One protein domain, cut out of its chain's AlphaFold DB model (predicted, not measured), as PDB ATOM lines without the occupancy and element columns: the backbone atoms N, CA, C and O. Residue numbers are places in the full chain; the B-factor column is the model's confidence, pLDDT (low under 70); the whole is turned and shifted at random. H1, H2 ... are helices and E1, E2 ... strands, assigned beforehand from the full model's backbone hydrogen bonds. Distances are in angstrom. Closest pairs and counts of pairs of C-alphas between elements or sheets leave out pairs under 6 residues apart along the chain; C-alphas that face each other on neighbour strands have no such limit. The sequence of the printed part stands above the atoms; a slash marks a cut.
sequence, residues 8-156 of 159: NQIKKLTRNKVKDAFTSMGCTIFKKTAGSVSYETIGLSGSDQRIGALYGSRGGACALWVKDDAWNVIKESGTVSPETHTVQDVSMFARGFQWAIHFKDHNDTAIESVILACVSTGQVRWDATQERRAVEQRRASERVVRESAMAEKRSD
ATOM      1  N   ASN A   8      25.319  15.740  68.795       90.50
ATOM      2  CA  ASN A   8      23.976  15.890  68.228       90.50
ATOM      3  C   ASN A   8      23.840  17.181  67.410       90.50
ATOM      4  O   ASN A   8      23.206  17.168  66.355       90.50
ATOM      5  N   GLN A   9      24.468  18.271  67.855       92.75
ATOM      6  CA  GLN A   9      24.537  19.527  67.111       92.75
ATOM      7  C   GLN A   9      25.316  19.344  65.810       92.75
ATOM      8  O   GLN A   9      24.814  19.744  64.766       92.75
ATOM      9  N   ILE A  10      26.467  18.662  65.841       92.81
ATOM     10  CA  ILE A  10      27.246  18.353  64.631       92.81
ATOM     11  C   ILE A  10      26.385  17.569  63.635       92.81
ATOM     12  O   ILE A  10      26.225  17.993  62.496       92.81
ATOM     13  N   LYS A  11      25.737  16.484  64.082       93.75
ATOM     14  CA  LYS A  11      24.826  15.686  63.244       93.75
ATOM     15  C   LYS A  11      23.726  16.527  62.601       93.75
ATOM     16  O   LYS A  11      23.453  16.378  61.413       93.75
ATOM     17  N   LYS A  12      23.091  17.402  63.386       93.94
ATOM     18  CA  LYS A  12      22.020  18.284  62.911       93.94
ATOM     19  C   LYS A  12      22.542  19.300  61.895       93.94
ATOM     20  O   LYS A  12      21.933  19.447  60.842       93.94
ATOM     21  N   LEU A  13      23.661  19.962  62.187       95.69
ATOM     22  CA  LEU A  13      24.260  20.979  61.322       95.69
ATOM     23  C   LEU A  13      24.734  20.389  59.996       95.69
ATOM     24  O   LEU A  13      24.399  20.931  58.950       95.69
ATOM     25  N   THR A  14      25.433  19.251  60.012       95.75
ATOM     26  CA  THR A  14      25.885  18.600  58.773       95.75
ATOM     27  C   THR A  14      24.705  18.171  57.923       95.75
ATOM     28  O   THR A  14      24.675  18.427  56.722       95.75
ATOM     29  N   ARG A  15      23.699  17.549  58.546       95.56
ATOM     30  CA  ARG A  15      22.495  17.125  57.837       95.56
ATOM     31  C   ARG A  15      21.768  18.323  57.229       95.56
ATOM     32  O   ARG A  15      21.369  18.239  56.077       95.56
ATOM     33  N   ASN A  16      21.633  19.428  57.961       96.12
ATOM     34  CA  ASN A  16      21.039  20.653  57.433       96.12
ATOM     35  C   ASN A  16      21.861  21.221  56.274       96.12
ATOM     36  O   ASN A  16      21.290  21.430  55.217       96.12
ATOM     37  N   LYS A  17      23.188  21.334  56.402       96.88
ATOM     38  CA  LYS A  17      24.047  21.826  55.316       96.88
ATOM     39  C   LYS A  17      23.890  21.010  54.032       96.88
ATOM     40  O   LYS A  17      23.735  21.584  52.962       96.88
ATOM     41  N   VAL A  18      23.877  19.679  54.137       97.31
ATOM     42  CA  VAL A  18      23.649  18.796  52.981       97.31
ATOM     43  C   VAL A  18      22.277  19.064  52.353       97.31
ATOM     44  O   VAL A  18      22.154  19.150  51.135       97.31
ATOM     45  N   LYS A  19      21.234  19.216  53.174       96.50
ATOM     46  CA  LYS A  19      19.877  19.502  52.692       96.50
ATOM     47  C   LYS A  19      19.770  20.873  52.032       96.50
ATOM     48  O   LYS A  19      19.148  20.980  50.978       96.50
ATOM     49  N   ASP A  20      20.362  21.887  52.641       96.75
ATOM     50  CA  ASP A  20      20.334  23.264  52.160       96.75
ATOM     51  C   ASP A  20      21.070  23.358  50.819       96.75
ATOM     52  O   ASP A  20      20.542  23.945  49.882       96.75
ATOM     53  N   ALA A  21      22.210  22.672  50.683       96.62
ATOM     54  CA  ALA A  21      22.955  22.582  49.429       96.62
ATOM     55  C   ALA A  21      22.187  21.844  48.314       96.62
ATOM     56  O   ALA A  21      22.183  22.286  47.171       96.62
ATOM     57  N   PHE A  22      21.470  20.755  48.611       97.12
ATOM     58  CA  PHE A  22      20.588  20.143  47.606       97.12
ATOM     59  C   PHE A  22      19.419  21.062  47.227       97.12
ATOM     60  O   PHE A  22      19.058  21.169  46.055       97.12
ATOM     61  N   THR A  23      18.818  21.726  48.214       96.00
ATOM     62  CA  THR A  23      17.662  22.606  47.998       96.00
ATOM     63  C   THR A  23      18.051  23.838  47.179       96.00
ATOM     64  O   THR A  23      17.308  24.221  46.278       96.00
ATOM     65  N   SER A  24      19.231  24.422  47.419       95.88
ATOM     66  CA  SER A  24      19.748  25.554  46.638       95.88
ATOM     67  C   SER A  24      20.030  25.188  45.178       95.88
ATOM     68  O   SER A  24      19.927  26.041  44.303       95.88
ATOM     69  N   MET A  25      20.294  23.908  44.899       95.31
ATOM     70  CA  MET A  25      20.421  23.356  43.547       95.31
ATOM     71  C   MET A  25      19.082  22.897  42.940       95.31
ATOM     72  O   MET A  25      19.065  22.163  41.955       95.31
ATOM     73  N   GLY A  26      17.946  23.284  43.528       93.44
ATOM     74  CA  GLY A  26      16.620  22.961  43.000       93.44
ATOM     75  C   GLY A  26      16.192  21.507  43.215       93.44
ATOM     76  O   GLY A  26      15.315  21.012  42.509       93.44
ATOM     77  N   CYS A  27      16.785  20.790  44.171       96.62
ATOM     78  CA  CYS A  27      16.349  19.437  44.513       96.62
ATOM     79  C   CYS A  27      15.228  19.443  45.560       96.62
ATOM     80  O   CYS A  27      15.130  20.326  46.410       96.62
ATOM     81  N   THR A  28      14.403  18.397  45.540       95.44
ATOM     82  CA  THR A  28      13.350  18.153  46.533       95.44
ATOM     83  C   THR A  28      13.746  17.020  47.471       95.44
ATOM     84  O   THR A  28      14.275  15.988  47.047       95.44
ATOM     85  N   ILE A  29      13.451  17.189  48.762       95.25
ATOM     86  CA  ILE A  29      13.799  16.231  49.812       95.25
ATOM     87  C   ILE A  29      12.534  15.567  50.346       95.25
ATOM     88  O   ILE A  29      11.629  16.225  50.851       95.25
ATOM     89  N   PHE A  30      12.501  14.239  50.294       94.06
ATOM     90  CA  PHE A  30      11.371  13.434  50.744       94.06
ATOM     91  C   PHE A  30      11.775  12.597  51.951       94.06
ATOM     92  O   PHE A  30      12.706  11.798  51.874       94.06
ATOM     93  N   LYS A  31      11.048  12.728  53.062       94.56
ATOM     94  CA  LYS A  31      11.223  11.829  54.208       94.56
ATOM     95  C   LYS A  31      10.672  10.446  53.866       94.56
ATOM     96  O   LYS A  31       9.583  10.322  53.308       94.56
ATOM     97  N   LYS A  32      11.432   9.412  54.208       92.25
ATOM     98  CA  LYS A  32      11.097   8.003  54.005       92.25
ATOM     99  C   LYS A  32      11.427   7.205  55.261       92.25
ATOM    100  O   LYS A  32      12.215   7.627  56.108       92.25
ATOM    101  N   THR A  33      10.809   6.042  55.369       89.00
ATOM    102  CA  THR A  33      11.042   5.078  56.439       89.00
ATOM    103  C   THR A  33      11.293   3.710  55.824       89.00
ATOM    104  O   THR A  33      10.715   3.361  54.797       89.00
ATOM    105  N   ALA A  34      12.191   2.944  56.431       81.62
ATOM    106  CA  ALA A  34      12.408   1.546  56.102       81.62
ATOM    107  C   ALA A  34      12.578   0.761  57.402       81.62
ATOM    108  O   ALA A  34      13.609   0.870  58.073       81.62
ATOM    109  N   GLY A  35      11.535   0.023  57.782       85.19
ATOM    110  CA  GLY A  35      11.406  -0.495  59.141       85.19
ATOM    111  C   GLY A  35      11.416   0.655  60.152       85.19
ATOM    112  O   GLY A  35      10.709   1.646  59.982       85.19
ATOM    113  N   SER A  36      12.268   0.553  61.172       84.25
ATOM    114  CA  SER A  36      12.450   1.581  62.206       84.25
ATOM    115  C   SER A  36      13.373   2.738  61.796       84.25
ATOM    116  O   SER A  36      13.516   3.708  62.542       84.25
ATOM    117  N   VAL A  37      14.015   2.667  60.624       83.06
ATOM    118  CA  VAL A  37      14.997   3.667  60.188       83.06
ATOM    119  C   VAL A  37      14.319   4.732  59.334       83.06
ATOM    120  O   VAL A  37      13.815   4.443  58.248       83.06
ATOM    121  N   SER A  38      14.351   5.982  59.798       89.00
ATOM    122  CA  SER A  38      13.980   7.145  58.986       89.00
ATOM    123  C   SER A  38      15.183   7.674  58.207       89.00
ATOM    124  O   SER A  38      16.307   7.706  58.710       89.00
ATOM    125  N   TYR A  39      14.943   8.079  56.965       92.19
ATOM    126  CA  TYR A  39      15.947   8.641  56.067       92.19
ATOM    127  C   TYR A  39      15.300   9.656  55.121       92.19
ATOM    128  O   TYR A  39      14.075   9.783  55.061       92.19
ATOM    129  N   GLU A  40      16.111  10.421  54.403       95.50
ATOM    130  CA  GLU A  40      15.635  11.445  53.469       95.50
ATOM    131  C   GLU A  40      16.132  11.109  52.062       95.50
ATOM    132  O   GLU A  40      17.328  10.992  51.846       95.50
ATOM    133  N   THR A  41      15.244  10.932  51.087       95.31
ATOM    134  CA  THR A  41      15.638  10.759  49.679       95.31
ATOM    135  C   THR A  41      15.636  12.092  48.956       95.31
ATOM    136  O   THR A  41      14.728  12.895  49.172       95.31
ATOM    137  N   ILE A  42      16.586  12.284  48.050       97.06
ATOM    138  CA  ILE A  42      16.738  13.487  47.242       97.06
ATOM    139  C   ILE A  42      16.299  13.174  45.812       97.06
ATOM    140  O   ILE A  42      16.758  12.196  45.218       97.06
ATOM    141  N   GLY A  43      15.395  13.984  45.267       95.56
ATOM    142  CA  GLY A  43      15.007  13.960  43.857       95.56
ATOM    143  C   GLY A  43      15.284  15.300  43.190       95.56
ATOM    144  O   GLY A  43      15.264  16.333  43.856       95.56
ATOM    145  N   LEU A  44      15.517  15.285  41.880       93.88
ATOM    146  CA  LEU A  44      15.535  16.517  41.089       93.88
ATOM    147  C   LEU A  44      14.113  17.076  41.001       93.88
ATOM    148  O   LEU A  44      13.153  16.303  40.920       93.88
ATOM    149  N   SER A  45      13.963  18.400  41.032       87.06
ATOM    150  CA  SER A  45      12.648  19.016  40.833       87.06
ATOM    151  C   SER A  45      12.067  18.614  39.475       87.06
ATOM    152  O   SER A  45      12.779  18.537  38.477       87.06
ATOM    153  N   GLY A  46      10.775  18.285  39.453       83.19
ATOM    154  CA  GLY A  46      10.085  17.808  38.252       83.19
ATOM    155  C   GLY A  46      10.469  16.395  37.790       83.19
ATOM    156  O   GLY A  46       9.903  15.917  36.812       83.19
ATOM    157  N   SER A  47      11.382  15.707  38.486       89.44
ATOM    158  CA  SER A  47      11.793  14.341  38.164       89.44
ATOM    159  C   SER A  47      11.182  13.315  39.117       89.44
ATOM    160  O   SER A  47      11.072  13.518  40.331       89.44
ATOM    161  N   ASP A  48      10.841  12.148  38.576       87.88
ATOM    162  CA  ASP A  48      10.513  10.957  39.361       87.88
ATOM    163  C   ASP A  48      11.765  10.200  39.841       87.88
ATOM    164  O   ASP A  48      11.667   9.284  40.664       87.88
ATOM    165  N   GLN A  49      12.956  10.609  39.401       88.44
ATOM    166  CA  GLN A  49      14.206   9.971  39.780       88.44
ATOM    167  C   GLN A  49      14.673  10.397  41.175       88.44
ATOM    168  O   GLN A  49      14.376  11.476  41.698       88.44
ATOM    169  N   ARG A  50      15.442   9.505  41.802       94.50
ATOM    170  CA  ARG A  50      16.163   9.776  43.045       94.50
ATOM    171  C   ARG A  50      17.651   9.807  42.756       94.50
ATOM    172  O   ARG A  50      18.162   8.900  42.106       94.50
ATOM    173  N   ILE A  51      18.320  10.848  43.235       95.94
ATOM    174  CA  ILE A  51      19.737  11.116  42.958       95.94
ATOM    175  C   ILE A  51      20.629  10.870  44.174       95.94
ATOM    176  O   ILE A  51      21.819  10.631  44.015       95.94
ATOM    177  N   GLY A  52      20.044  10.854  45.374       96.31
ATOM    178  CA  GLY A  52      20.746  10.513  46.604       96.31
ATOM    179  C   GLY A  52      19.791  10.127  47.729       96.31
ATOM    180  O   GLY A  52      18.570  10.307  47.626       96.31
ATOM    181  N   ALA A  53      20.344   9.615  48.824       96.25
ATOM    182  CA  ALA A  53      19.611   9.403  50.065       96.25
ATOM    183  C   ALA A  53      20.481   9.691  51.294       96.25
ATOM    184  O   ALA A  53      21.591   9.195  51.422       96.25
ATOM    185  N   LEU A  54      19.964  10.484  52.220       95.81
ATOM    186  CA  LEU A  54      20.640  10.919  53.430       95.81
ATOM    187  C   LEU A  54      20.220  10.046  54.615       95.81
ATOM    188  O   LEU A  54      19.048  10.007  55.002       95.81
ATOM    189  N   TYR A  55      21.204   9.367  55.201       93.25
ATOM    190  CA  TYR A  55      21.059   8.492  56.359       93.25
ATOM    191  C   TYR A  55      21.839   9.027  57.561       93.25
ATOM    192  O   TYR A  55      22.775   9.826  57.449       93.25
ATOM    193  N   GLY A  56      21.470   8.545  58.747       89.38
ATOM    194  CA  GLY A  56      22.327   8.673  59.918       89.38
ATOM    195  C   GLY A  56      23.613   7.862  59.745       89.38
ATOM    196  O   GLY A  56      23.604   6.788  59.153       89.38
ATOM    197  N   SER A  57      24.716   8.361  60.302       83.69
ATOM    198  CA  SER A  57      26.002   7.664  60.311       83.69
ATOM    199  C   SER A  57      26.356   7.198  61.728       83.69
ATOM    200  O   SER A  57      26.147   7.921  62.715       83.69
ATOM    201  N   ARG A  58      26.873   5.965  61.841       73.25
ATOM    202  CA  ARG A  58      27.345   5.383  63.111       73.25
ATOM    203  C   ARG A  58      28.749   5.890  63.492       73.25
ATOM    204  O   ARG A  58      29.018   6.025  64.681       73.25
ATOM    205  N   GLY A  59      29.574   6.253  62.499       67.50
ATOM    206  CA  GLY A  59      30.952   6.754  62.657       67.50
ATOM    207  C   GLY A  59      31.183   8.224  62.264       67.50
ATOM    208  O   GLY A  59      32.288   8.724  62.420       67.50
ATOM    209  N   GLY A  60      30.154   8.928  61.789       78.88
ATOM    210  CA  GLY A  60      30.220  10.335  61.374       78.88
ATOM    211  C   GLY A  60      28.936  11.100  61.696       78.88
ATOM    212  O   GLY A  60      28.080  10.620  62.453       78.88
ATOM    213  N   ALA A  61      28.782  12.287  61.113       90.94
ATOM    214  CA  ALA A  61      27.605  13.124  61.304       90.94
ATOM    215  C   ALA A  61      26.389  12.568  60.536       90.94
ATOM    216  O   ALA A  61      25.341  12.270  61.119       90.94
ATOM    217  N   CYS A  62      26.551  12.339  59.237       94.62
ATOM    218  CA  CYS A  62      25.566  11.706  58.364       94.62
ATOM    219  C   CYS A  62      26.275  10.930  57.246       94.62
ATOM    220  O   CYS A  62      27.497  11.003  57.110       94.62
ATOM    221  N   ALA A  63      25.512  10.136  56.502       95.25
ATOM    222  CA  ALA A  63      25.992   9.448  55.315       95.25
ATOM    223  C   ALA A  63      25.091   9.795  54.133       95.25
ATOM    224  O   ALA A  63      23.866   9.683  54.243       95.25
ATOM    225  N   LEU A  64      25.687  10.203  53.018       96.44
ATOM    226  CA  LEU A  64      24.988  10.417  51.761       96.44
ATOM    227  C   LEU A  64      25.207   9.203  50.865       96.44
ATOM    228  O   LEU A  64      26.332   8.871  50.497       96.44
ATOM    229  N   TRP A  65      24.113   8.524  50.557       96.12
ATOM    230  CA  TRP A  65      24.079   7.405  49.638       96.12
ATOM    231  C   TRP A  65      23.919   7.946  48.224       96.12
ATOM    232  O   TRP A  65      22.998   8.726  47.964       96.12
ATOM    233  N   VAL A  66      24.806   7.530  47.331       96.81
ATOM    234  CA  VAL A  66      24.928   8.014  45.958       96.81
ATOM    235  C   VAL A  66      24.875   6.848  44.974       96.81
ATOM    236  O   VAL A  66      25.060   5.677  45.328       96.81
ATOM    237  N   LYS A  67      24.556   7.172  43.724       96.31
ATOM    238  CA  LYS A  67      24.581   6.219  42.615       96.31
ATOM    239  C   LYS A  67      25.997   6.064  42.067       96.31
ATOM    240  O   LYS A  67      26.864   6.894  42.329       96.31
ATOM    241  N   ASP A  68      26.208   4.983  41.331       95.69
ATOM    242  CA  ASP A  68      27.521   4.597  40.812       95.69
ATOM    243  C   ASP A  68      28.157   5.648  39.885       95.69
ATOM    244  O   ASP A  68      29.332   5.971  40.003       95.69
ATOM    245  N   ASP A  69      27.358   6.271  39.024       95.75
ATOM    246  CA  ASP A  69      27.800   7.358  38.147       95.75
ATOM    247  C   ASP A  69      28.264   8.603  38.915       95.75
ATOM    248  O   ASP A  69      29.321   9.153  38.616       95.75
ATOM    249  N   ALA A  70      27.519   9.019  39.941       96.88
ATOM    250  CA  ALA A  70      27.931  10.100  40.832       96.88
ATOM    251  C   ALA A  70      29.235   9.743  41.557       96.88
ATOM    252  O   ALA A  70      30.120  10.585  41.680       96.88
ATOM    253  N   TRP A  71      29.369   8.493  42.010       96.12
ATOM    254  CA  TRP A  71      30.586   8.026  42.666       96.12
ATOM    255  C   TRP A  71      31.806   8.076  41.751       96.12
ATOM    256  O   TRP A  71      32.855   8.533  42.194       96.12
ATOM    257  N   ASN A  72      31.677   7.683  40.483       95.69
ATOM    258  CA  ASN A  72      32.787   7.748  39.532       95.69
ATOM    259  C   ASN A  72      33.306   9.184  39.372       95.69
ATOM    260  O   ASN A  72      34.505   9.411  39.504       95.69
ATOM    261  N   VAL A  73      32.406  10.166  39.243       96.19
ATOM    262  CA  VAL A  73      32.776  11.593  39.187       96.19
ATOM    263  C   VAL A  73      33.482  12.052  40.471       96.19
ATOM    264  O   VAL A  73      34.493  12.746  40.414       96.19
ATOM    265  N   ILE A  74      32.974  11.652  41.641       95.50
ATOM    266  CA  ILE A  74      33.555  12.012  42.949       95.50
ATOM    267  C   ILE A  74      34.940  11.385  43.143       95.50
ATOM    268  O   ILE A  74      35.847  12.006  43.697       95.50
ATOM    269  N   LYS A  75      35.098  10.132  42.718       92.94
ATOM    270  CA  LYS A  75      36.354   9.393  42.810       92.94
ATOM    271  C   LYS A  75      37.413  10.025  41.910       92.94
ATOM    272  O   LYS A  75      38.549  10.191  42.341       92.94
ATOM    273  N   GLU A  76      37.037  10.401  40.690       93.06
ATOM    274  CA  GLU A  76      37.922  11.062  39.725       93.06
ATOM    275  C   GLU A  76      38.319  12.478  40.158       93.06
ATOM    276  O   GLU A  76      39.448  12.894  39.908       93.06
ATOM    277  N   SER A  77      37.444  13.205  40.864       91.50
ATOM    278  CA  SER A  77      37.763  14.550  41.366       91.50
ATOM    279  C   SER A  77      38.788  14.557  42.506       91.50
ATOM    280  O   SER A  77      39.302  15.618  42.857       91.50
ATOM    281  N   GLY A  78      39.052  13.403  43.132       90.00
ATOM    282  CA  GLY A  78      39.960  13.275  44.275       90.00
ATOM    283  C   GLY A  78      39.467  13.955  45.558       90.00
ATOM    284  O   GLY A  78      40.198  14.010  46.544       90.00
ATOM    285  N   THR A  79      38.231  14.471  45.579       89.25
ATOM    286  CA  THR A  79      37.692  15.204  46.738       89.25
ATOM    287  C   THR A  79      37.411  14.280  47.924       89.25
ATOM    288  O   THR A  79      37.507  14.691  49.080       89.25
ATOM    289  N   VAL A  80      37.092  13.016  47.646       89.94
ATOM    290  CA  VAL A  80      36.907  11.967  48.653       89.94
ATOM    291  C   VAL A  80      38.045  10.964  48.512       89.94
ATOM    292  O   VAL A  80      38.197  10.332  47.470       89.94
ATOM    293  N   SER A  81      38.828  10.792  49.578       85.81
ATOM    294  CA  SER A  81      39.905   9.799  49.657       85.81
ATOM    295  C   SER A  81      39.606   8.764  50.748       85.81
ATOM    296  O   SER A  81      39.112   9.152  51.812       85.81
ATOM    297  N   PRO A  82      39.943   7.474  50.542       81.50
ATOM    298  CA  PRO A  82      39.844   6.441  51.577       81.50
ATOM    299  C   PRO A  82      40.624   6.759  52.862       81.50
ATOM    300  O   PRO A  82      40.277   6.258  53.928       81.50
ATOM    301  N   GLU A  83      41.665   7.593  52.783       83.88
ATOM    302  CA  GLU A  83      42.469   7.993  53.946       83.88
ATOM    303  C   GLU A  83      41.743   9.009  54.838       83.88
ATOM    304  O   GLU A  83      41.940   9.057  56.054       83.88
ATOM    305  N   THR A  84      40.888   9.840  54.239       85.75
ATOM    306  CA  THR A  84      40.247  10.973  54.918       85.75
ATOM    307  C   THR A  84      38.763  10.748  55.175       85.75
ATOM    308  O   THR A  84      38.231  11.289  56.153       85.75
ATOM    309  N   HIS A  85      38.114   9.909  54.368       91.19
ATOM    310  CA  HIS A  85      36.679   9.666  54.386       91.19
ATOM    311  C   HIS A  85      36.362   8.178  54.460       91.19
ATOM    312  O   HIS A  85      37.010   7.336  53.844       91.19
ATOM    313  N   THR A  86      35.289   7.857  55.176       93.00
ATOM    314  CA  THR A  86      34.713   6.514  55.131       93.00
ATOM    315  C   THR A  86      33.741   6.433  53.963       93.00
ATOM    316  O   THR A  86      32.775   7.198  53.905       93.00
ATOM    317  N   VAL A  87      33.984   5.481  53.064       93.19
ATOM    318  CA  VAL A  87      33.090   5.128  51.956       93.19
ATOM    319  C   VAL A  87      32.726   3.653  52.077       93.19
ATOM    320  O   VAL A  87      33.593   2.826  52.356       93.19
ATOM    321  N   GLN A  88      31.445   3.323  51.919       93.44
ATOM    322  CA  GLN A  88      30.935   1.955  52.046       93.44
ATOM    323  C   GLN A  88      30.153   1.551  50.800       93.44
ATOM    324  O   GLN A  88      29.361   2.342  50.288       93.44
ATOM    325  N   ASP A  89      30.338   0.310  50.354       93.56
ATOM    326  CA  ASP A  89      29.442  -0.314  49.384       93.56
ATOM    327  C   ASP A  89      28.113  -0.651  50.079       93.56
ATOM    328  O   ASP A  89      28.066  -1.348  51.094       93.56
ATOM    329  N   VAL A  90      27.029  -0.099  49.544       92.81
ATOM    330  CA  VAL A  90      25.650  -0.280  50.008       92.81
ATOM    331  C   VAL A  90      24.750  -0.871  48.918       92.81
ATOM    332  O   VAL A  90      23.524  -0.898  49.069       92.81
ATOM    333  N   SER A  91      25.335  -1.392  47.837       90.31
ATOM    334  CA  SER A  91      24.616  -2.024  46.724       90.31
ATOM    335  C   SER A  91      23.727  -3.185  47.183       90.31
ATOM    336  O   SER A  91      22.598  -3.333  46.708       90.31
ATOM    337  N   MET A  92      24.173  -3.938  48.197       87.25
ATOM    338  CA  MET A  92      23.440  -5.071  48.769       87.25
ATOM    339  C   MET A  92      22.084  -4.700  49.391       87.25
ATOM    340  O   MET A  92      21.227  -5.563  49.557       87.25
ATOM    341  N   PHE A  93      21.856  -3.427  49.730       82.19
ATOM    342  CA  PHE A  93      20.586  -2.991  50.317       82.19
ATOM    343  C   PHE A  93      19.474  -2.796  49.273       82.19
ATOM    344  O   PHE A  93      18.348  -2.477  49.656       82.19
ATOM    345  N   ALA A  94      19.775  -2.963  47.975       72.50
ATOM    346  CA  ALA A  94      18.824  -2.912  46.858       72.50
ATOM    347  C   ALA A  94      17.952  -1.637  46.806       72.50
ATOM    348  O   ALA A  94      16.832  -1.646  46.301       72.50
ATOM    349  N   ARG A  95      18.462  -0.502  47.309       80.00
ATOM    350  CA  ARG A  95      17.722   0.781  47.361       80.00
ATOM    351  C   ARG A  95      17.987   1.703  46.174       80.00
ATOM    352  O   ARG A  95      17.650   2.882  46.227       80.00
ATOM    353  N   GLY A  96      18.618   1.181  45.123       87.00
ATOM    354  CA  GLY A  96      18.983   1.953  43.935       87.00
ATOM    355  C   GLY A  96      20.170   2.906  44.130       87.00
ATOM    356  O   GLY A  96      20.339   3.793  43.291       87.00
ATOM    357  N   PHE A  97      20.960   2.722  45.191       94.44
ATOM    358  CA  PHE A  97      22.219   3.421  45.482       94.44
ATOM    359  C   PHE A  97      23.321   2.385  45.717       94.44
ATOM    360  O   PHE A  97      23.024   1.291  46.201       94.44
ATOM    361  N   GLN A  98      24.563   2.726  45.380       96.00
ATOM    362  CA  GLN A  98      25.701   1.801  45.425       96.00
ATOM    363  C   GLN A  98      26.714   2.187  46.497       96.00
ATOM    364  O   GLN A  98      27.294   1.307  47.117       96.00
ATOM    365  N   TRP A  99      26.875   3.480  46.776       95.69
ATOM    366  CA  TRP A  99      27.943   3.965  47.648       95.69
ATOM    367  C   TRP A  99      27.392   4.856  48.746       95.69
ATOM    368  O   TRP A  99      26.521   5.679  48.489       95.69
ATOM    369  N   ALA A 100      27.903   4.719  49.963       94.94
ATOM    370  CA  ALA A 100      27.617   5.611  51.076       94.94
ATOM    371  C   ALA A 100      28.881   6.375  51.466       94.94
ATOM    372  O   ALA A 100      29.870   5.773  51.874       94.94
ATOM    373  N   ILE A 101      28.828   7.701  51.367       95.12
ATOM    374  CA  ILE A 101      29.920   8.606  51.735       95.12
ATOM    375  C   ILE A 101      29.586   9.218  53.093       95.12
ATOM    376  O   ILE A 101      28.518   9.809  53.269       95.12
ATOM    377  N   HIS A 102      30.473   9.056  54.071       95.44
ATOM    378  CA  HIS A 102      30.257   9.535  55.434       95.44
ATOM    379  C   HIS A 102      30.956  10.877  55.654       95.44
ATOM    380  O   HIS A 102      32.179  10.957  55.571       95.44
ATOM    381  N   PHE A 103      30.180  11.895  56.027       94.69
ATOM    382  CA  PHE A 103      30.709  13.211  56.388       94.69
ATOM    383  C   PHE A 103      31.001  13.283  57.886       94.69
ATOM    384  O   PHE A 103      30.209  12.800  58.712       94.69
ATOM    385  N   LYS A 104      32.131  13.891  58.255       92.06
ATOM    386  CA  LYS A 104      32.548  13.992  59.666       92.06
ATOM    387  C   LYS A 104      31.795  15.087  60.413       92.06
ATOM    388  O   LYS A 104      31.295  14.837  61.510       92.06
ATOM    389  N   ASP A 105      31.673  16.261  59.801       93.75
ATOM    390  CA  ASP A 105      30.972  17.424  60.340       93.75
ATOM    391  C   ASP A 105      30.491  18.362  59.215       93.75
ATOM    392  O   ASP A 105      30.440  17.982  58.052       93.75
ATOM    393  N   HIS A 106      29.986  19.547  59.564       93.44
ATOM    394  CA  HIS A 106      29.396  20.498  58.614       93.44
ATOM    395  C   HIS A 106      30.444  21.314  57.841       93.44
ATOM    396  O   HIS A 106      30.104  21.962  56.859       93.44
ATOM    397  N   ASN A 107      31.706  21.294  58.254       93.56
ATOM    398  CA  ASN A 107      32.817  21.951  57.567       93.56
ATOM    399  C   ASN A 107      33.574  20.995  56.644       93.56
ATOM    400  O   ASN A 107      34.549  21.402  56.021       93.56
ATOM    401  N   ASP A 108      33.114  19.749  56.536       92.25
ATOM    402  CA  ASP A 108      33.630  18.765  55.597       92.25
ATOM    403  C   ASP A 108      33.570  19.323  54.163       92.25
ATOM    404  O   ASP A 108      32.495  19.619  53.625       92.25
ATOM    405  N   THR A 109      34.749  19.536  53.574       92.06
ATOM    406  CA  THR A 109      34.911  20.199  52.275       92.06
ATOM    407  C   THR A 109      34.387  19.347  51.124       92.06
ATOM    408  O   THR A 109      34.082  19.888  50.064       92.06
ATOM    409  N   ALA A 110      34.211  18.037  51.330       94.31
ATOM    410  CA  ALA A 110      33.679  17.149  50.307       94.31
ATOM    411  C   ALA A 110      32.171  17.321  50.081       94.31
ATOM    412  O   ALA A 110      31.675  16.913  49.031       94.31
ATOM    413  N   ILE A 111      31.435  17.927  51.022       95.62
ATOM    414  CA  ILE A 111      29.968  18.039  50.952       95.62
ATOM    415  C   ILE A 111      29.512  18.656  49.627       95.62
ATOM    416  O   ILE A 111      28.674  18.078  48.939       95.62
ATOM    417  N   GLU A 112      30.057  19.813  49.258       95.38
ATOM    418  CA  GLU A 112      29.595  20.559  48.083       95.38
ATOM    419  C   GLU A 112      29.928  19.828  46.782       95.38
ATOM    420  O   GLU A 112      29.051  19.656  45.935       95.38
ATOM    421  N   SER A 113      31.152  19.316  46.644       95.56
ATOM    422  CA  SER A 113      31.573  18.573  45.452       95.56
ATOM    423  C   SER A 113      30.783  17.277  45.268       95.56
ATOM    424  O   SER A 113      30.371  16.959  44.153       95.56
ATOM    425  N   VAL A 114      30.515  16.547  46.357       97.12
ATOM    426  CA  VAL A 114      29.698  15.326  46.316       97.12
ATOM    427  C   VAL A 114      28.268  15.647  45.881       97.12
ATOM    428  O   VAL A 114      27.699  14.937  45.050       97.12
ATOM    429  N   ILE A 115      27.680  16.718  46.416       97.56
ATOM    430  CA  ILE A 115      26.325  17.151  46.055       97.56
ATOM    431  C   ILE A 115      26.268  17.572  44.587       97.56
ATOM    432  O   ILE A 115      25.389  17.105  43.861       97.56
ATOM    433  N   LEU A 116      27.235  18.371  44.127       96.94
ATOM    434  CA  LEU A 116      27.337  18.798  42.735       96.94
ATOM    435  C   LEU A 116      27.393  17.597  41.782       96.94
ATOM    436  O   LEU A 116      26.644  17.564  40.808       96.94
ATOM    437  N   ALA A 117      28.208  16.586  42.096       97.31
ATOM    438  CA  ALA A 117      28.298  15.357  41.309       97.31
ATOM    439  C   ALA A 117      26.976  14.569  41.279       97.31
ATOM    440  O   ALA A 117      26.585  14.038  40.239       97.31
ATOM    441  N   CYS A 118      26.248  14.508  42.399       97.38
ATOM    442  CA  CYS A 118      24.939  13.850  42.453       97.38
ATOM    443  C   CYS A 118      23.901  14.558  41.576       97.38
ATOM    444  O   CYS A 118      23.106  13.900  40.898       97.38
ATOM    445  N   VAL A 119      23.885  15.893  41.612       97.25
ATOM    446  CA  VAL A 119      22.945  16.703  40.833       97.25
ATOM    447  C   VAL A 119      23.282  16.632  39.348       97.25
ATOM    448  O   VAL A 119      22.387  16.361  38.553       97.25
ATOM    449  N   SER A 120      24.553  16.793  38.969       96.81
ATOM    450  CA  SER A 120      24.974  16.789  37.563       96.81
ATOM    451  C   SER A 120      24.690  15.449  36.883       96.81
ATOM    452  O   SER A 120      24.004  15.404  35.863       96.81
ATOM    453  N   THR A 121      25.123  14.341  37.484       96.81
ATOM    454  CA  THR A 121      24.862  12.991  36.953       96.81
ATOM    455  C   THR A 121      23.374  12.655  36.975       96.81
ATOM    456  O   THR A 121      22.846  12.040  36.049       96.81
ATOM    457  N   GLY A 122      22.655  13.124  37.998       96.06
ATOM    458  CA  GLY A 122      21.204  13.055  38.044       96.06
ATOM    459  C   GLY A 122      20.531  13.735  36.864       96.06
ATOM    460  O   GLY A 122      19.633  13.138  36.272       96.06
ATOM    461  N   GLN A 123      20.959  14.950  36.530       95.94
ATOM    462  CA  GLN A 123      20.374  15.726  35.447       95.94
ATOM    463  C   GLN A 123      20.608  15.031  34.104       95.94
ATOM    464  O   GLN A 123      19.651  14.807  33.371       95.94
ATOM    465  N   VAL A 124      21.829  14.547  33.854       95.81
ATOM    466  CA  VAL A 124      22.163  13.775  32.642       95.81
ATOM    467  C   VAL A 124      21.237  12.564  32.472       95.81
ATOM    468  O   VAL A 124      20.684  12.336  31.394       95.81
ATOM    469  N   ARG A 125      21.007  11.788  33.541       94.44
ATOM    470  CA  ARG A 125      20.071  10.648  33.492       94.44
ATOM    471  C   ARG A 125      18.629  11.078  33.248       94.44
ATOM    472  O   ARG A 125      17.866  10.334  32.620       94.44
ATOM    473  N   TRP A 126      18.227  12.212  33.809       95.12
ATOM    474  CA  TRP A 126      16.873  12.719  33.664       95.12
ATOM    475  C   TRP A 126      16.605  13.192  32.238       95.12
ATOM    476  O   TRP A 126      15.610  12.769  31.649       95.12
ATOM    477  N   ASP A 127      17.535  13.936  31.648       94.94
ATOM    478  CA  ASP A 127      17.450  14.413  30.267       94.94
ATOM    479  C   ASP A 127      17.354  13.231  29.289       94.94
ATOM    480  O   ASP A 127      16.421  13.150  28.489       94.94
ATOM    481  N   ALA A 128      18.208  12.215  29.461       94.50
ATOM    482  CA  ALA A 128      18.145  10.977  28.675       94.50
ATOM    483  C   ALA A 128      16.833  10.191  28.872       94.50
ATOM    484  O   ALA A 128      16.442   9.359  28.049       94.50
ATOM    485  N   THR A 129      16.146  10.383  29.998       94.19
ATOM    486  CA  THR A 129      14.834   9.767  30.253       94.19
ATOM    487  C   THR A 129      13.717  10.549  29.575       94.19
ATOM    488  O   THR A 129      12.820   9.933  29.002       94.19
ATOM    489  N   GLN A 130      13.783  11.880  29.593       94.25
ATOM    490  CA  GLN A 130      12.849  12.746  28.875       94.25
ATOM    491  C   GLN A 130      12.902  12.498  27.367       94.25
ATOM    492  O   GLN A 130      11.860  12.299  26.744       94.25
ATOM    493  N   GLU A 131      14.104  12.398  26.799       94.56
ATOM    494  CA  GLU A 131      14.282  12.101  25.377       94.56
ATOM    495  C   GLU A 131      13.662  10.748  24.995       94.56
ATOM    496  O   GLU A 131      12.879  10.658  24.046       94.56
ATOM    497  N   ARG A 132      13.928   9.696  25.782       94.31
ATOM    498  CA  ARG A 132      13.328   8.370  25.559       94.31
ATOM    499  C   ARG A 132      11.802   8.410  25.616       94.31
ATOM    500  O   ARG A 132      11.156   7.862  24.725       94.31
ATOM    501  N   ARG A 133      11.227   9.098  26.608       93.69
ATOM    502  CA  ARG A 133       9.768   9.256  26.738       93.69
ATOM    503  C   ARG A 133       9.162   9.972  25.535       93.69
ATOM    504  O   ARG A 133       8.137   9.526  25.026       93.69
ATOM    505  N   ALA A 134       9.804  11.029  25.040       93.56
ATOM    506  CA  ALA A 134       9.343  11.748  23.854       93.56
ATOM    507  C   ALA A 134       9.359  10.859  22.597       93.56
ATOM    508  O   ALA A 134       8.403  10.855  21.816       93.56
ATOM    509  N   VAL A 135      10.410  10.049  22.419       94.31
ATOM    510  CA  VAL A 135      10.506   9.095  21.301       94.31
ATOM    511  C   VAL A 135       9.423   8.018  21.389       94.31
ATOM    512  O   VAL A 135       8.806   7.687  20.374       94.31
ATOM    513  N   GLU A 136       9.180   7.470  22.577       93.88
ATOM    514  CA  GLU A 136       8.129   6.475  22.802       93.88
ATOM    515  C   GLU A 136       6.737   7.047  22.535       93.88
ATOM    516  O   GLU A 136       5.946   6.408  21.842       93.88
ATOM    517  N   GLN A 137       6.463   8.270  22.994       93.38
ATOM    518  CA  GLN A 137       5.196   8.951  22.742       93.38
ATOM    519  C   GLN A 137       4.961   9.174  21.243       93.38
ATOM    520  O   GLN A 137       3.876   8.870  20.749       93.38
ATOM    521  N   ARG A 138       5.987   9.612  20.498       91.62
ATOM    522  CA  ARG A 138       5.902   9.760  19.036       91.62
ATOM    523  C   ARG A 138       5.612   8.425  18.343       91.62
ATOM    524  O   ARG A 138       4.727   8.340  17.495       91.62
ATOM    525  N   ARG A 139       6.319   7.359  18.733       91.94
ATOM    526  CA  ARG A 139       6.092   6.010  18.184       91.94
ATOM    527  C   ARG A 139       4.693   5.490  18.509       91.94
ATOM    528  O   ARG A 139       4.089   4.821  17.676       91.94
ATOM    529  N   ALA A 140       4.174   5.784  19.699       92.00
ATOM    530  CA  ALA A 140       2.816   5.422  20.082       92.00
ATOM    531  C   ALA A 140       1.777   6.160  19.223       92.00
ATOM    532  O   ALA A 140       0.873   5.515  18.698       92.00
ATOM    533  N   SER A 141       1.938   7.470  18.991       90.00
ATOM    534  CA  SER A 141       1.023   8.221  18.120       90.00
ATOM    535  C   SER A 141       1.049   7.738  16.667       90.00
ATOM    536  O   SER A 141      -0.000   7.608  16.046       90.00
ATOM    537  N   GLU A 142       2.227   7.395  16.134       90.75
ATOM    538  CA  GLU A 142       2.360   6.850  14.774       90.75
ATOM    539  C   GLU A 142       1.673   5.483  14.626       90.75
ATOM    540  O   GLU A 142       1.069   5.201  13.589       90.75
ATOM    541  N   ARG A 143       1.729   4.636  15.665       89.38
ATOM    542  CA  ARG A 143       1.017   3.347  15.681       89.38
ATOM    543  C   ARG A 143      -0.491   3.539  15.629       89.38
ATOM    544  O   ARG A 143      -1.124   2.891  14.806       89.38
ATOM    545  N   VAL A 144      -1.038   4.459  16.426       89.94
ATOM    546  CA  VAL A 144      -2.480   4.757  16.432       89.94
ATOM    547  C   VAL A 144      -2.956   5.206  15.048       89.94
ATOM    548  O   VAL A 144      -3.943   4.677  14.548       89.94
ATOM    549  N   VAL A 145      -2.221   6.109  14.384       87.06
ATOM    550  CA  VAL A 145      -2.554   6.575  13.022       87.06
ATOM    551  C   VAL A 145      -2.469   5.443  11.993       87.06
ATOM    552  O   VAL A 145      -3.302   5.332  11.095       87.06
ATOM    553  N   ARG A 146      -1.460   4.571  12.104       85.19
ATOM    554  CA  ARG A 146      -1.322   3.427  11.195       85.19
ATOM    555  C   ARG A 146      -2.440   2.407  11.399       85.19
ATOM    556  O   ARG A 146      -2.944   1.861  10.420       85.19
ATOM    557  N   GLU A 147      -2.808   2.133  12.645       88.94
ATOM    558  CA  GLU A 147      -3.900   1.222  12.987       88.94
ATOM    559  C   GLU A 147      -5.247   1.764  12.503       88.94
ATOM    560  O   GLU A 147      -6.000   1.004  11.894       88.94
ATOM    561  N   SER A 148      -5.517   3.065  12.666       83.56
ATOM    562  CA  SER A 148      -6.741   3.686  12.147       83.56
ATOM    563  C   SER A 148      -6.811   3.625  10.620       83.56
ATOM    564  O   SER A 148      -7.818   3.178  10.078       83.56
ATOM    565  N   ALA A 149      -5.720   3.941   9.914       82.31
ATOM    566  CA  ALA A 149      -5.671   3.855   8.451       82.31
ATOM    567  C   ALA A 149      -5.851   2.415   7.926       82.31
ATOM    568  O   ALA A 149      -6.449   2.191   6.873       82.31
ATOM    569  N   MET A 150      -5.333   1.412   8.644       79.56
ATOM    570  CA  MET A 150      -5.533  -0.000   8.295       79.56
ATOM    571  C   MET A 150      -6.957  -0.477   8.602       79.56
ATOM    572  O   MET A 150      -7.480  -1.318   7.872       79.56
ATOM    573  N   ALA A 151      -7.578   0.031   9.669       82.69
ATOM    574  CA  ALA A 151      -8.967  -0.262  10.001       82.69
ATOM    575  C   ALA A 151      -9.926   0.322   8.954       82.69
ATOM    576  O   ALA A 151     -10.802  -0.398   8.483       82.69
ATOM    577  N   GLU A 152      -9.702   1.565   8.520       75.00
ATOM    578  CA  GLU A 152     -10.466   2.200   7.438       75.00
ATOM    579  C   GLU A 152     -10.376   1.387   6.139       75.00
ATOM    580  O   GLU A 152     -11.407   1.000   5.593       75.00
ATOM    581  N   LYS A 153      -9.161   1.001   5.718       72.75
ATOM    582  CA  LYS A 153      -8.952   0.137   4.538       72.75
ATOM    583  C   LYS A 153      -9.615  -1.237   4.639       72.75
ATOM    584  O   LYS A 153      -9.994  -1.796   3.625       72.75
ATOM    585  N   ARG A 154      -9.725  -1.813   5.841       70.56
ATOM    586  CA  ARG A 154     -10.423  -3.095   6.055       70.56
ATOM    587  C   ARG A 154     -11.943  -2.954   6.054       70.56
ATOM    588  O   ARG A 154     -12.628  -3.947   5.843       70.56
ATOM    589  N   SER A 155     -12.452  -1.766   6.367       62.44
ATOM    590  CA  SER A 155     -13.887  -1.481   6.427       62.44
ATOM    591  C   SER A 155     -14.478  -1.037   5.090       62.44
ATOM    592  O   SER A 155     -15.698  -1.030   4.957       62.44
ATOM    593  N   ASP A 156     -13.634  -0.680   4.118       59.72
ATOM    594  CA  ASP A 156     -14.061  -0.313   2.772       59.72
ATOM    595  C   ASP A 156     -14.360  -1.583   1.947       59.72
ATOM    596  O   ASP A 156     -13.445  -2.359   1.668       59.72
TER     597      ASP A 156
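AT A GLANCE: This is residues 8 to 156 of the 159 residues of an uncharacterized protein of Euryarchaeota archaeon (UniProt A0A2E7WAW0). A compact head with a long arm: one strongly twisted six-stranded sheet has helices packed over one face, and the last helix, H3, begins on that sheet and runs far beyond it. H1 and residues 110 to 126 of H3 cover the sheet, the short H2 packs on H3 near one end of the strands, and residues 131 to 156, of which 131 to 155 belong to H3, stick out and make the length. The printed part has 149 residues, with three named helices and six named strands in the order H1 E1 E2 E3 E4 H2 E5 E6 H3, of the mixed class. The sheet runs E1 E2 E3 E4 E6 E5, antiparallel throughout. The whole is loose, with a radius of gyration of the C-alphas of 20.7 A and spans of 77 by 35 by 31 A.

IN THESE COORDINATES: H1, residues 8 to 24, begins at C-alpha 8 (23.976, 15.890, 68.228) and is 24.0 A long. E1, residues 27 to 34, is 21.7 A long and E2, residues 37 to 44, 23.0 A. E3 is residues 50 to 56, E4 residues 62 to 66, H2 residues 68 to 76, E5 residues 86 to 89 and E6 residues 99 to 103. H3, residues 110 to 155, is 67.3 A long, from C-alpha 110 (33.679, 17.149, 50.307) to C-alpha 155 (-13.887, -1.481, 6.427).

HOW THE PARTS SIT: E1 to E4 form a meander, each strand the antiparallel neighbour of the one before. Across the neighbour strands these backbone pairs, among others, are within hydrogen-bond range: N 30 and O 41 of E1 and E2, 2.8 A, N 42 and O 52 of E2 and E3, 2.8 A, N 65 and O 53 of E3 and E4, 2.7 A, N 64 and O 101 of E4 and E6, 2.9 A, and N 100 and O 88 of E6 and E5, 2.8 A. E4, H2 and E5 make a split strand-helix-strand unit, two strands running the same way with E6 between them, and its crossover is right-handed. H1, H2 and H3 on one face make two layers, helices over a sheet. H3 has a height over the sheet of 6.8 A and runs along the strands, at 11 degrees to E3 on the local plane; their closest C-alphas, of Ile 51 and Gly 122, are 5.5 A apart. H1 touches H3 with residues 18 to 22 alone, closest at the C-alphas of Phe 22 and Ile 115, 6.7 A, at a steep tilt of 44 degrees, the same way. H2 touches residues 113 to 122 of H3, closest at the C-alphas of Ala 70 and Cys 118, 5.1 A; they run opposite ways at 36 degrees, only just a steep tilt. H1 and H2 are apart. In H1, H2 and H3 every O i to N i+4 pair is within hydrogen-bond range.

THE WHOLE: The C-alphas of Gln 9 and Asp 156, the two farthest apart, are 77.6 A apart. Without residues 131 to 156, which stand free, the body spans 40 by 34 by 31 A. The printed part has no cut, and no link is long. Mean pLDDT of the printed part is 91.3; residues 59, 155 and 156 are under 70.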